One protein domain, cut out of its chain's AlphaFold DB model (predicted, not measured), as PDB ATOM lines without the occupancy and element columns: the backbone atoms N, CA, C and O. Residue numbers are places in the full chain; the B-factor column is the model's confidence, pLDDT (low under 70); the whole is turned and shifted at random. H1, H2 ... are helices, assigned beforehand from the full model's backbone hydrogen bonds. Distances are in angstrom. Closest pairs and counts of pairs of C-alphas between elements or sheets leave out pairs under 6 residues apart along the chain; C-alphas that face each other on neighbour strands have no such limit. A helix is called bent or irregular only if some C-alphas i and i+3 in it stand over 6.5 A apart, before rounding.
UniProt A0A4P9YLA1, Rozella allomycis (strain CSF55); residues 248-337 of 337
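What this domain is: This is residues 248 to 337 of the 337 residues of a protein of Rozella allomycis (strain CSF55) (UniProt A0A4P9YLA1). Two long, kinked helices, H1 and H3, lie side by side and run opposite ways, with short H2 and a long loop at one end and an unnamed lead-in, residues 248 to 264, at the other. The printed part has 90 residues, 54 of them in three named helices, in the order H1, H2, H3 along the chain, with no named strand; by its named elements the class is all helix. The whole is loose, radius of gyration of the C-alphas 16.5 A, and elongated, 49 by 30 by 17 A.

How they stand to each other: H1, residues 265 to 291, is irregular, with C-alphas 266 and 269 7.4 A apart, and has a kink of 62 degrees near residue 273. H2, residues 293 to 297, is close to H1 but not clearly touching; their closest C-alphas, of Ile 289 and Phe 296, are 6.2 A apart. H3, residues 310 to 331, is only just irregular, with C-alphas 313 and 316 6.9 A apart, and has a kink of 28 degrees near residue 317. With residues 318 to 325 alone it touches residues 278 to 285 of H1, at a shallow tilt of 23 degrees, opposite ways; the closest C-alphas, of Ile 285 and Leu 322, are 6.9 A apart. Every O i to N i+4 pair is within hydrogen-bond range in H2, against 19 of 23 in H1 and 16 of 18 in H3.

Where its parts are: H1 begins at C-alpha 265 (22.414, 40.662, 33.794) and is 36.1 A long; H2 is 6.0 A. H3, 31.5 A, ends at C-alpha 331 (39.681, 38.112, 35.359).

The domain as a whole: The printed part has no cut. The link from H2 to H3 is long, 12 residues. Residues 248 to 264, 333 and 335 to 337 have pLDDT under 70.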
ATOM      1  N   MET A 248      38.553  41.937  28.102       51.22
ATOM      2  CA  MET A 248      38.969  41.244  29.312       51.22
ATOM      3  C   MET A 248      39.814  42.209  30.154       51.22
ATOM      4  O   MET A 248      40.908  42.622  29.763       51.22
ATOM      5  N   LYS A 249      39.292  42.630  31.311       47.09
ATOM      6  CA  LYS A 249      39.956  43.603  32.194       47.09
ATOM      7  C   LYS A 249      40.780  42.914  33.266       47.09
ATOM      8  O   LYS A 249      40.243  42.441  34.260       47.09
ATOM      9  N   SER A 250      42.098  42.897  33.076       42.44
ATOM     10  CA  SER A 250      43.052  42.451  34.096       42.44
ATOM     11  C   SER A 250      43.218  43.496  35.208       42.44
ATOM     12  O   SER A 250      43.473  44.668  34.922       42.44
ATOM     13  N   LEU A 251      43.146  43.070  36.478       40.03
ATOM     14  CA  LEU A 251      43.278  43.930  37.670       40.03
ATOM     15  C   LEU A 251      44.586  44.742  37.704       40.03
ATOM     16  O   LEU A 251      44.624  45.816  38.292       40.03
ATOM     17  N   ILE A 252      45.659  44.221  37.103       43.06
ATOM     18  CA  ILE A 252      47.012  44.796  37.190       43.06
ATOM     19  C   ILE A 252      47.190  46.003  36.250       43.06
ATOM     20  O   ILE A 252      48.059  46.838  36.487       43.06
ATOM     21  N   PHE A 253      46.347  46.139  35.219       41.72
ATOM     22  CA  PHE A 253      46.443  47.206  34.210       41.72
ATOM     23  C   PHE A 253      45.222  48.142  34.172       41.72
ATOM     24  O   PHE A 253      45.160  49.049  33.344       41.72
ATOM     25  N   CYS A 254      44.250  47.967  35.072       42.72
ATOM     26  CA  CYS A 254      43.088  48.848  35.154       42.72
ATOM     27  C   CYS A 254      43.441  50.140  35.896       42.72
ATOM     28  O   CYS A 254      43.293  50.210  37.115       42.72
ATOM     29  N   ARG A 255      43.868  51.179  35.168       38.91
ATOM     30  CA  ARG A 255      43.894  52.536  35.733       38.91
ATOM     31  C   ARG A 255      42.519  53.216  35.703       38.91
ATOM     32  O   ARG A 255      42.245  53.967  36.623       38.91
ATOM     33  N   ASP A 256      41.623  52.866  34.764       31.64
ATOM     34  CA  ASP A 256      40.403  53.671  34.536       31.64
ATOM     35  C   ASP A 256      39.089  52.915  34.258       31.64
ATOM     36  O   ASP A 256      38.108  53.519  33.820       31.64
ATOM     37  N   VAL A 257      38.981  51.603  34.510       41.66
ATOM     38  CA  VAL A 257      37.674  50.945  34.329       41.66
ATOM     39  C   VAL A 257      37.406  49.824  35.332       41.66
ATOM     40  O   VAL A 257      38.148  48.853  35.412       41.66
ATOM     41  N   GLY A 258      36.317  49.988  36.087       43.62
ATOM     42  CA  GLY A 258      36.024  49.264  37.322       43.62
ATOM     43  C   GLY A 258      35.903  47.739  37.231       43.62
ATOM     44  O   GLY A 258      35.393  47.177  36.255       43.62
ATOM     45  N   LEU A 259      36.333  47.104  38.327       48.38
ATOM     46  CA  LEU A 259      36.000  45.742  38.753       48.38
ATOM     47  C   LEU A 259      34.490  45.503  38.548       48.38
ATOM     48  O   LEU A 259      33.685  46.359  38.900       48.38
ATOM     49  N   PHE A 260      34.107  44.356  37.979       53.72
ATOM     50  CA  PHE A 260      32.713  43.930  37.742       53.72
ATOM     51  C   PHE A 260      31.948  44.529  36.553       53.72
ATOM     52  O   PHE A 260      30.791  44.168  36.359       53.72
ATOM     53  N   LYS A 261      32.557  45.336  35.673       53.25
ATOM     54  CA  LYS A 261      31.844  45.825  34.468       53.25
ATOM     55  C   LYS A 261      31.406  44.701  33.501       53.25
ATOM     56  O   LYS A 261      30.552  44.927  32.661       53.25
ATOM     57  N   TYR A 262      31.976  43.500  33.644       56.66
ATOM     58  CA  TYR A 262      31.591  42.282  32.918       56.66
ATOM     59  C   TYR A 262      30.341  41.576  33.493       56.66
ATOM     60  O   TYR A 262      29.700  40.781  32.807       56.66
ATOM     61  N   TYR A 263      29.967  41.860  34.744       63.94
ATOM     62  CA  TYR A 263      28.831  41.233  35.425       63.94
ATOM     63  C   TYR A 263      27.521  41.917  35.011       63.94
ATOM     64  O   TYR A 263      26.849  42.577  35.802       63.94
ATOM     65  N   GLU A 264      27.174  41.783  33.736       66.75
ATOM     66  CA  GLU A 264      25.887  42.221  33.210       66.75
ATOM     67  C   GLU A 264      24.813  41.153  33.448       66.75
ATOM     68  O   GLU A 264      25.075  39.951  33.387       66.75
ATOM     69  N   THR A 265      23.561  41.576  33.631       71.94
ATOM     70  CA  THR A 265      22.414  40.662  33.794       71.94
ATOM     71  C   THR A 265      22.237  39.712  32.606       71.94
ATOM     72  O   THR A 265      21.756  38.593  32.765       71.94
ATOM     73  N   LYS A 266      22.698  40.109  31.416       73.00
ATOM     74  CA  LYS A 266      22.691  39.277  30.203       73.00
ATOM     75  C   LYS A 266      23.620  38.062  30.289       73.00
ATOM     76  O   LYS A 266      23.394  37.085  29.586       73.00
ATOM     77  N   GLN A 267      24.643  38.106  31.144       72.56
ATOM     78  CA  GLN A 267      25.631  37.034  31.293       72.56
ATOM     79  C   GLN A 267      25.202  35.961  32.307       72.56
ATOM     80  O   GLN A 267      25.866  34.930  32.404       72.56
ATOM     81  N   ILE A 268      24.088  36.154  33.030       79.12
ATOM     82  CA  ILE A 268      23.577  35.211  34.046       79.12
ATOM     83  C   ILE A 268      23.513  33.755  33.538       79.12
ATOM     84  O   ILE A 268      23.964  32.875  34.274       79.12
ATOM     85  N   PRO A 269      23.046  33.457  32.305       81.00
ATOM     86  CA  PRO A 269      23.049  32.084  31.795       81.00
ATOM     87  C   PRO A 269      24.453  31.465  31.725       81.00
ATOM     88  O   PRO A 269      24.633  30.305  32.086       81.00
ATOM     89  N   ASN A 270      25.466  32.243  31.338       78.69
ATOM     90  CA  ASN A 270      26.846  31.756  31.256       78.69
ATOM     91  C   ASN A 270      27.428  31.497  32.657       78.69
ATOM     92  O   ASN A 270      28.109  30.497  32.870       78.69
ATOM     93  N   PHE A 271      27.091  32.337  33.643       80.69
ATOM     94  CA  PHE A 271      27.431  32.076  35.047       80.69
ATOM     95  C   PHE A 271      26.751  30.818  35.589       80.69
ATOM     96  O   PHE A 271      27.376  30.072  36.341       80.69
ATOM     97  N   ALA A 272      25.503  30.547  35.197       84.25
ATOM     98  CA  ALA A 272      24.807  29.329  35.600       84.25
ATOM     99  C   ALA A 272      25.513  28.071  35.069       84.25
ATOM    100  O   ALA A 272      25.680  27.117  35.829       84.25
ATOM    101  N   ILE A 273      25.996  28.100  33.821       83.81
ATOM    102  CA  ILE A 273      26.742  26.988  33.205       83.81
ATOM    103  C   ILE A 273      28.084  26.747  33.916       83.81
ATOM    104  O   ILE A 273      28.398  25.602  34.234       83.81
ATOM    105  N   ALA A 274      28.840  27.802  34.231       84.38
ATOM    106  CA  ALA A 274      30.134  27.681  34.919       84.38
ATOM    107  C   ALA A 274      30.009  27.372  36.428       84.38
ATOM    108  O   ALA A 274      30.952  26.881  37.063       84.38
ATOM    109  N   SER A 275      28.848  27.656  37.031       86.94
ATOM    110  CA  SER A 275      28.640  27.564  38.481       86.94
ATOM    111  C   SER A 275      28.959  26.199  39.105       86.94
ATOM    112  O   SER A 275      29.582  26.208  40.166       86.94
ATOM    113  N   PRO A 276      28.639  25.028  38.509       90.12
ATOM    114  CA  PRO A 276      28.895  23.747  39.164       90.12
ATOM    115  C   PRO A 276      30.391  23.505  39.379       90.12
ATOM    116  O   PRO A 276      30.798  23.055  40.450       90.12
ATOM    117  N   VAL A 277      31.223  23.862  38.394       88.56
ATOM    118  CA  VAL A 277      32.683  23.691  38.452       88.56
ATOM    119  C   VAL A 277      33.305  24.674  39.445       88.56
ATOM    120  O   VAL A 277      34.165  24.290  40.247       88.56
ATOM    121  N   LEU A 278      32.843  25.929  39.442       90.44
ATOM    122  CA  LEU A 278      33.314  26.953  40.376       90.44
ATOM    123  C   LEU A 278      32.914  26.646  41.820       90.44
ATOM    124  O   LEU A 278      33.762  26.696  42.709       90.44
ATOM    125  N   LEU A 279      31.656  26.272  42.062       93.19
ATOM    126  CA  LEU A 279      31.169  25.905  43.391       93.19
ATOM    127  C   LEU A 279      31.872  24.655  43.911       93.19
ATOM    128  O   LEU A 279      32.296  24.641  45.064       93.19
ATOM    129  N   PHE A 280      32.062  23.637  43.067       93.06
ATOM    130  CA  PHE A 280      32.824  22.446  43.439       93.06
ATOM    131  C   PHE A 280      34.273  22.791  43.810       93.06
ATOM    132  O   PHE A 280      34.789  22.287  44.812       93.06
ATOM    133  N   SER A 281      34.912  23.686  43.051       94.00
ATOM    134  CA  SER A 281      36.279  24.142  43.318       94.00
ATOM    135  C   SER A 281      36.384  24.916  44.628       94.00
ATOM    136  O   SER A 281      37.185  24.564  45.497       94.00
ATOM    137  N   LEU A 282      35.526  25.921  44.818       95.00
ATOM    138  CA  LEU A 282      35.480  26.724  46.038       95.00
ATOM    139  C   LEU A 282      35.160  25.866  47.262       95.00
ATOM    140  O   LEU A 282      35.827  25.992  48.287       95.00
ATOM    141  N   TYR A 283      34.191  24.956  47.150       96.12
ATOM    142  CA  TYR A 283      33.824  24.047  48.230       96.12
ATOM    143  C   TYR A 283      34.973  23.103  48.594       96.12
ATOM    144  O   TYR A 283      35.274  22.935  49.775       96.12
ATOM    145  N   SER A 284      35.656  22.525  47.607       94.62
ATOM    146  CA  SER A 284      36.792  21.627  47.846       94.62
ATOM    147  C   SER A 284      37.952  22.343  48.542       94.62
ATOM    148  O   SER A 284      38.503  21.825  49.516       94.62
ATOM    149  N   ILE A 285      38.281  23.562  48.101       95.50
ATOM    150  CA  ILE A 285      39.320  24.386  48.733       95.50
ATOM    151  C   ILE A 285      38.897  24.795  50.152       95.50
ATOM    152  O   ILE A 285      39.682  24.664  51.091       95.50
ATOM    153  N   TYR A 286      37.647  25.221  50.340       96.19
ATOM    154  CA  TYR A 286      37.094  25.566  51.653       96.19
ATOM    155  C   TYR A 286      37.164  24.390  52.635       96.19
ATOM    156  O   TYR A 286      37.635  24.541  53.765       96.19
ATOM    157  N   ARG A 287      36.768  23.191  52.189       95.50
ATOM    158  CA  ARG A 287      36.860  21.959  52.982       95.50
ATOM    159  C   ARG A 287      38.302  21.642  53.372       95.50
ATOM    160  O   ARG A 287      38.531  21.272  54.522       95.50
ATOM    161  N   PHE A 288      39.262  21.836  52.466       93.19
ATOM    162  CA  PHE A 288      40.683  21.661  52.769       93.19
ATOM    163  C   PHE A 288      41.174  22.652  53.836       93.19
ATOM    164  O   PHE A 288      41.845  22.244  54.784       93.19
ATOM    165  N   ILE A 289      40.807  23.936  53.725       93.94
ATOM    166  CA  ILE A 289      41.213  24.984  54.676       93.94
ATOM    167  C   ILE A 289      40.659  24.704  56.076       93.94
ATOM    168  O   ILE A 289      41.394  24.828  57.052       93.94
ATOM    169  N   ILE A 290      39.392  24.294  56.193       94.00
ATOM    170  CA  ILE A 290      38.788  23.969  57.495       94.00
ATOM    171  C   ILE A 290      39.387  22.705  58.103       94.00
ATOM    172  O   ILE A 290      39.575  22.641  59.318       94.00
ATOM    173  N   GLN A 291      39.683  21.697  57.283       91.44
ATOM    174  CA  GLN A 291      40.236  20.441  57.776       91.44
ATOM    175  C   GLN A 291      41.710  20.574  58.186       91.44
ATOM    176  O   GLN A 291      42.133  19.933  59.148       91.44
ATOM    177  N   TYR A 292      42.485  21.412  57.488       91.69
ATOM    178  CA  TYR A 292      43.925  21.584  57.709       91.69
ATOM    179  C   TYR A 292      44.351  23.066  57.798       91.69
ATOM    180  O   TYR A 292      45.245  23.501  57.060       91.69
ATOM    181  N   PRO A 293      43.782  23.865  58.723       91.69
ATOM    182  CA  PRO A 293      43.992  25.312  58.759       91.69
ATOM    183  C   PRO A 293      45.441  25.669  59.086       91.69
ATOM    184  O   PRO A 293      46.020  26.556  58.460       91.69
ATOM    185  N   LYS A 294      46.076  24.954  60.027       91.62
ATOM    186  CA  LYS A 294      47.477  25.223  60.379       91.62
ATOM    187  C   LYS A 294      48.414  24.895  59.227       91.62
ATOM    188  O   LYS A 294      49.347  25.658  58.995       91.62
ATOM    189  N   LEU A 295      48.163  23.804  58.499       92.19
ATOM    190  CA  LEU A 295      48.960  23.425  57.332       92.19
ATOM    191  C   LEU A 295      48.852  24.486  56.233       92.19
ATOM    192  O   LEU A 295      49.875  24.918  55.704       92.19
ATOM    193  N   PHE A 296      47.628  24.927  55.937       93.75
ATOM    194  CA  PHE A 296      47.365  25.944  54.929       93.75
ATOM    195  C   PHE A 296      48.006  27.283  55.326       93.75
ATOM    196  O   PHE A 296      48.982  27.695  54.712       93.75
ATOM    197  N   PHE A 297      47.583  27.919  56.421       94.00
ATOM    198  CA  PHE A 297      48.066  29.264  56.770       94.00
ATOM    199  C   PHE A 297      49.560  29.340  57.113       94.00
ATOM    200  O   PHE A 297      50.160  30.404  57.000       94.00
ATOM    201  N   SER A 298      50.192  28.229  57.501       92.88
ATOM    202  CA  SER A 298      51.648  28.182  57.699       92.88
ATOM    203  C   SER A 298      52.438  27.886  56.426       92.88
ATOM    204  O   SER A 298      53.629  27.603  56.526       92.88
ATOM    205  N   LEU A 299      51.810  27.880  55.245       91.88
ATOM    206  CA  LEU A 299      52.439  27.494  53.975       91.88
ATOM    207  C   LEU A 299      53.098  26.100  54.025       91.88
ATOM    208  O   LEU A 299      54.006  25.823  53.251       91.88
ATOM    209  N   GLY A 300      52.662  25.213  54.923       90.19
ATOM    210  CA  GLY A 300      53.243  23.886  55.131       90.19
ATOM    211  C   GLY A 300      54.350  23.798  56.194       90.19
ATOM    212  O   GLY A 300      54.875  22.702  56.407       90.19
ATOM    213  N   PHE A 301      54.712  24.901  56.866       89.00
ATOM    214  CA  PHE A 301      55.755  24.917  57.909       89.00
ATOM    215  C   PHE A 301      55.298  24.316  59.246       89.00
ATOM    216  O   PHE A 301      56.116  23.790  59.999       89.00
ATOM    217  N   ARG A 302      54.001  24.381  59.562       86.00
ATOM    218  CA  ARG A 302      53.404  23.783  60.766       86.00
ATOM    219  C   ARG A 302      52.467  22.651  60.362       86.00
ATOM    220  O   ARG A 302      51.627  22.821  59.484       86.00
ATOM    221  N   LYS A 303      52.587  21.508  61.038       78.19
ATOM    222  CA  LYS A 303      51.742  20.329  60.810       78.19
ATOM    223  C   LYS A 303      50.925  20.016  62.050       78.19
ATOM    224  O   LYS A 303      51.461  20.039  63.159       78.19
ATOM    225  N   ASP A 304      49.657  19.675  61.858       74.00
ATOM    226  CA  ASP A 304      48.891  18.991  62.895       74.00
ATOM    227  C   ASP A 304      49.353  17.530  63.016       74.00
ATOM    228  O   ASP A 304      49.881  16.933  62.070       74.00
ATOM    229  N   LYS A 305      49.190  16.948  64.208       75.38
ATOM    230  CA  LYS A 305      49.539  15.543  64.455       75.38
ATOM    231  C   LYS A 305      48.642  14.636  63.603       75.38
ATOM    232  O   LYS A 305      47.434  14.833  63.564       75.38
ATOM    233  N   GLY A 306      49.231  13.636  62.945       79.69
ATOM    234  CA  GLY A 306      48.496  12.638  62.155       79.69
ATOM    235  C   GLY A 306      48.219  13.010  60.691       79.69
ATOM    236  O   GLY A 306      47.589  12.223  59.990       79.69
ATOM    237  N   ILE A 307      48.698  14.160  60.196       84.19
ATOM    238  CA  ILE A 307      48.571  14.508  58.771       84.19
ATOM    239  C   ILE A 307      49.470  13.589  57.914       84.19
ATOM    240  O   ILE A 307      50.677  13.517  58.173       84.19
ATOM    241  N   PRO A 308      48.937  12.936  56.860       84.12
ATOM    242  CA  PRO A 308      49.739  12.143  55.933       84.12
ATOM    243  C   PRO A 308      50.832  12.963  55.235       84.12
ATOM    244  O   PRO A 308      50.611  14.100  54.824       84.12
ATOM    245  N   ALA A 309      52.006  12.366  55.017       81.94
ATOM    246  CA  ALA A 309      53.152  13.063  54.425       81.94
ATOM    247  C   ALA A 309      52.879  13.636  53.017       81.94
ATOM    248  O   ALA A 309      53.418  14.689  52.676       81.94
ATOM    249  N   TYR A 310      52.017  12.985  52.224       86.00
ATOM    250  CA  TYR A 310      51.655  13.454  50.882       86.00
ATOM    251  C   TYR A 310      50.896  14.791  50.899       86.00
ATOM    252  O   TYR A 310      50.902  15.495  49.897       86.00
ATOM    253  N   MET A 311      50.301  15.208  52.024       88.62
ATOM    254  CA  MET A 311      49.569  16.482  52.097       88.62
ATOM    255  C   MET A 311      50.473  17.698  51.865       88.62
ATOM    256  O   MET A 311      50.046  18.668  51.243       88.62
ATOM    257  N   ASN A 312      51.744  17.632  52.275       86.44
ATOM    258  CA  ASN A 312      52.725  18.675  51.948       86.44
ATOM    259  C   ASN A 312      53.016  18.746  50.445       86.44
ATOM    260  O   ASN A 312      53.259  19.822  49.911       86.44
ATOM    261  N   VAL A 313      52.999  17.591  49.779       91.00
ATOM    262  CA  VAL A 313      53.231  17.458  48.336       91.00
ATOM    263  C   VAL A 313      52.030  18.002  47.555       91.00
ATOM    264  O   VAL A 313      52.211  18.619  46.508       91.00
ATOM    265  N   VAL A 314      50.819  17.820  48.098       92.44
ATOM    266  CA  VAL A 314      49.547  18.300  47.533       92.44
ATOM    267  C   VAL A 314      49.346  19.808  47.733       92.44
ATOM    268  O   VAL A 314      48.753  20.465  46.883       92.44
ATOM    269  N   LEU A 315      49.869  20.388  48.814       94.06
ATOM    270  CA  LEU A 315      49.679  21.799  49.165       94.06
ATOM    271  C   LEU A 315      49.969  22.821  48.036       94.06
ATOM    272  O   LEU A 315      49.115  23.681  47.812       94.06
ATOM    273  N   PRO A 316      51.087  22.763  47.278       95.38
ATOM    274  CA  PRO A 316      51.303  23.682  46.156       95.38
ATOM    275  C   PRO A 316      50.241  23.553  45.052       95.38
ATOM    276  O   PRO A 316      49.899  24.553  44.423       95.38
ATOM    277  N   HIS A 317      49.655  22.366  44.851       95.31
ATOM    278  CA  HIS A 317      48.527  22.200  43.931       95.31
ATOM    279  C   HIS A 317      47.263  22.904  44.436       95.31
ATOM    280  O   HIS A 317      46.547  23.489  43.631       95.31
ATOM    281  N   ILE A 318      47.003  22.901  45.750       95.75
ATOM    282  CA  ILE A 318      45.874  23.638  46.344       95.75
ATOM    283  C   ILE A 318      46.059  25.147  46.166       95.75
ATOM    284  O   ILE A 318      45.103  25.836  45.817       95.75
ATOM    285  N   TYR A 319      47.279  25.664  46.341       96.25
ATOM    286  CA  TYR A 319      47.567  27.077  46.078       96.25
ATOM    287  C   TYR A 319      47.365  27.452  44.618       96.25
ATOM    288  O   TYR A 319      46.734  28.470  44.336       96.25
ATOM    289  N   LEU A 320      47.853  26.619  43.699       95.62
ATOM    290  CA  LEU A 320      47.620  26.823  42.276       95.62
ATOM    291  C   LEU A 320      46.121  26.786  41.952       95.62
ATOM    292  O   LEU A 320      45.636  27.652  41.230       95.62
ATOM    293  N   TRP A 321      45.378  25.827  42.508       95.25
ATOM    294  CA  TRP A 321      43.937  25.704  42.297       95.25
ATOM    295  C   TRP A 321      43.173  26.920  42.828       95.25
ATOM    296  O   TRP A 321      42.321  27.458  42.125       95.25
ATOM    297  N   LEU A 322      43.514  27.404  44.025       95.62
ATOM    298  CA  LEU A 322      42.941  28.622  44.595       95.62
ATOM    299  C   LEU A 322      43.244  29.844  43.728       95.62
ATOM    300  O   LEU A 322      42.327  30.596  43.398       95.62
ATOM    301  N   PHE A 323      44.505  30.019  43.329       94.19
ATOM    302  CA  PHE A 323      44.917  31.118  42.463       94.19
ATOM    303  C   PHE A 323      44.145  31.100  41.141       94.19
ATOM    304  O   PHE A 323      43.552  32.111  40.778       94.19
ATOM    305  N   LEU A 324      44.092  29.949  40.462       91.75
ATOM    306  CA  LEU A 324      43.376  29.807  39.195       91.75
ATOM    307  C   LEU A 324      41.867  29.999  39.364       91.75
ATOM    308  O   LEU A 324      41.262  30.645  38.525       91.75
ATOM    309  N   THR A 325      41.258  29.518  40.451       91.62
ATOM    310  CA  THR A 325      39.816  29.704  40.700       91.62
ATOM    311  C   THR A 325      39.474  31.180  40.908       91.62
ATOM    312  O   THR A 325      38.537  31.689  40.296       91.62
ATOM    313  N   ILE A 326      40.256  31.893  41.728       90.19
ATOM    314  CA  ILE A 326      40.079  33.337  41.944       90.19
ATOM    315  C   ILE A 326      40.321  34.100  40.640       90.19
ATOM    316  O   ILE A 326      39.530  34.970  40.277       90.19
ATOM    317  N   TYR A 327      41.392  33.758  39.921       85.88
ATOM    318  CA  TYR A 327      41.721  34.361  38.635       85.88
ATOM    319  C   TYR A 327      40.591  34.159  37.617       85.88
ATOM    320  O   TYR A 327      40.181  35.118  36.971       85.88
ATOM    321  N   SER A 328      40.027  32.952  37.539       83.62
ATOM    322  CA  SER A 328      38.897  32.639  36.668       83.62
ATOM    323  C   SER A 328      37.663  33.482  36.988       83.62
ATOM    324  O   SER A 328      37.075  34.064  36.085       83.62
ATOM    325  N   ILE A 329      37.300  33.618  38.266       82.75
ATOM    326  CA  ILE A 329      36.119  34.393  38.685       82.75
ATOM    327  C   ILE A 329      36.292  35.893  38.407       82.75
ATOM    328  O   ILE A 329      35.342  36.579  38.023       82.75
ATOM    329  N   LEU A 330      37.488  36.427  38.650       79.38
ATOM    330  CA  LEU A 330      37.712  37.870  38.616       79.38
ATOM    331  C   LEU A 330      38.105  38.381  37.233       79.38
ATOM    332  O   LEU A 330      37.703  39.483  36.863       79.38
ATOM    333  N   LEU A 331      38.928  37.619  36.511       72.56
ATOM    334  CA  LEU A 331      39.681  38.112  35.359       72.56
ATOM    335  C   LEU A 331      39.392  37.343  34.070       72.56
ATOM    336  O   LEU A 331      39.740  37.851  33.006       72.56
ATOM    337  N   ILE A 332      38.761  36.162  34.137       71.56
ATOM    338  CA  ILE A 332      38.407  35.379  32.950       71.56
ATOM    339  C   ILE A 332      36.957  35.608  32.523       71.56
ATOM    340  O   ILE A 332      36.050  35.737  33.339       71.56
ATOM    341  N   HIS A 333      36.741  35.645  31.207       69.69
ATOM    342  CA  HIS A 333      35.409  35.616  30.620       69.69
ATOM    343  C   HIS A 333      34.718  34.293  30.983       69.69
ATOM    344  O   HIS A 333      35.214  33.223  30.638       69.69
ATOM    345  N   ILE A 334      33.571  34.349  31.667       70.12
ATOM    346  CA  ILE A 334      32.952  33.170  32.304       70.12
ATOM    347  C   ILE A 334      32.647  32.015  31.328       70.12
ATOM    348  O   ILE A 334      32.605  30.869  31.738       70.12
ATOM    349  N   GLN A 335      32.476  32.309  30.034       64.50
ATOM    350  CA  GLN A 335      32.260  31.308  28.975       64.50
ATOM    351  C   GLN A 335      33.472  30.399  28.707       64.50
ATOM    352  O   GLN A 335      33.338  29.393  28.022       64.50
ATOM    353  N   VAL A 336      34.652  30.778  29.197       65.44
ATOM    354  CA  VAL A 336      35.906  30.022  29.046       65.44
ATOM    355  C   VAL A 336      36.124  29.060  30.231       65.44
ATOM    356  O   VAL A 336      37.068  28.272  30.220       65.44
ATOM    357  N   ILE A 337      35.274  29.137  31.262       60.47
ATOM    358  CA  ILE A 337      35.284  28.286  32.465       60.47
ATOM    359  C   ILE A 337      34.299  27.142  32.266       60.47
ATOM    360  O   ILE A 337      34.700  25.993  32.559       60.47
TER     361      ILE A 337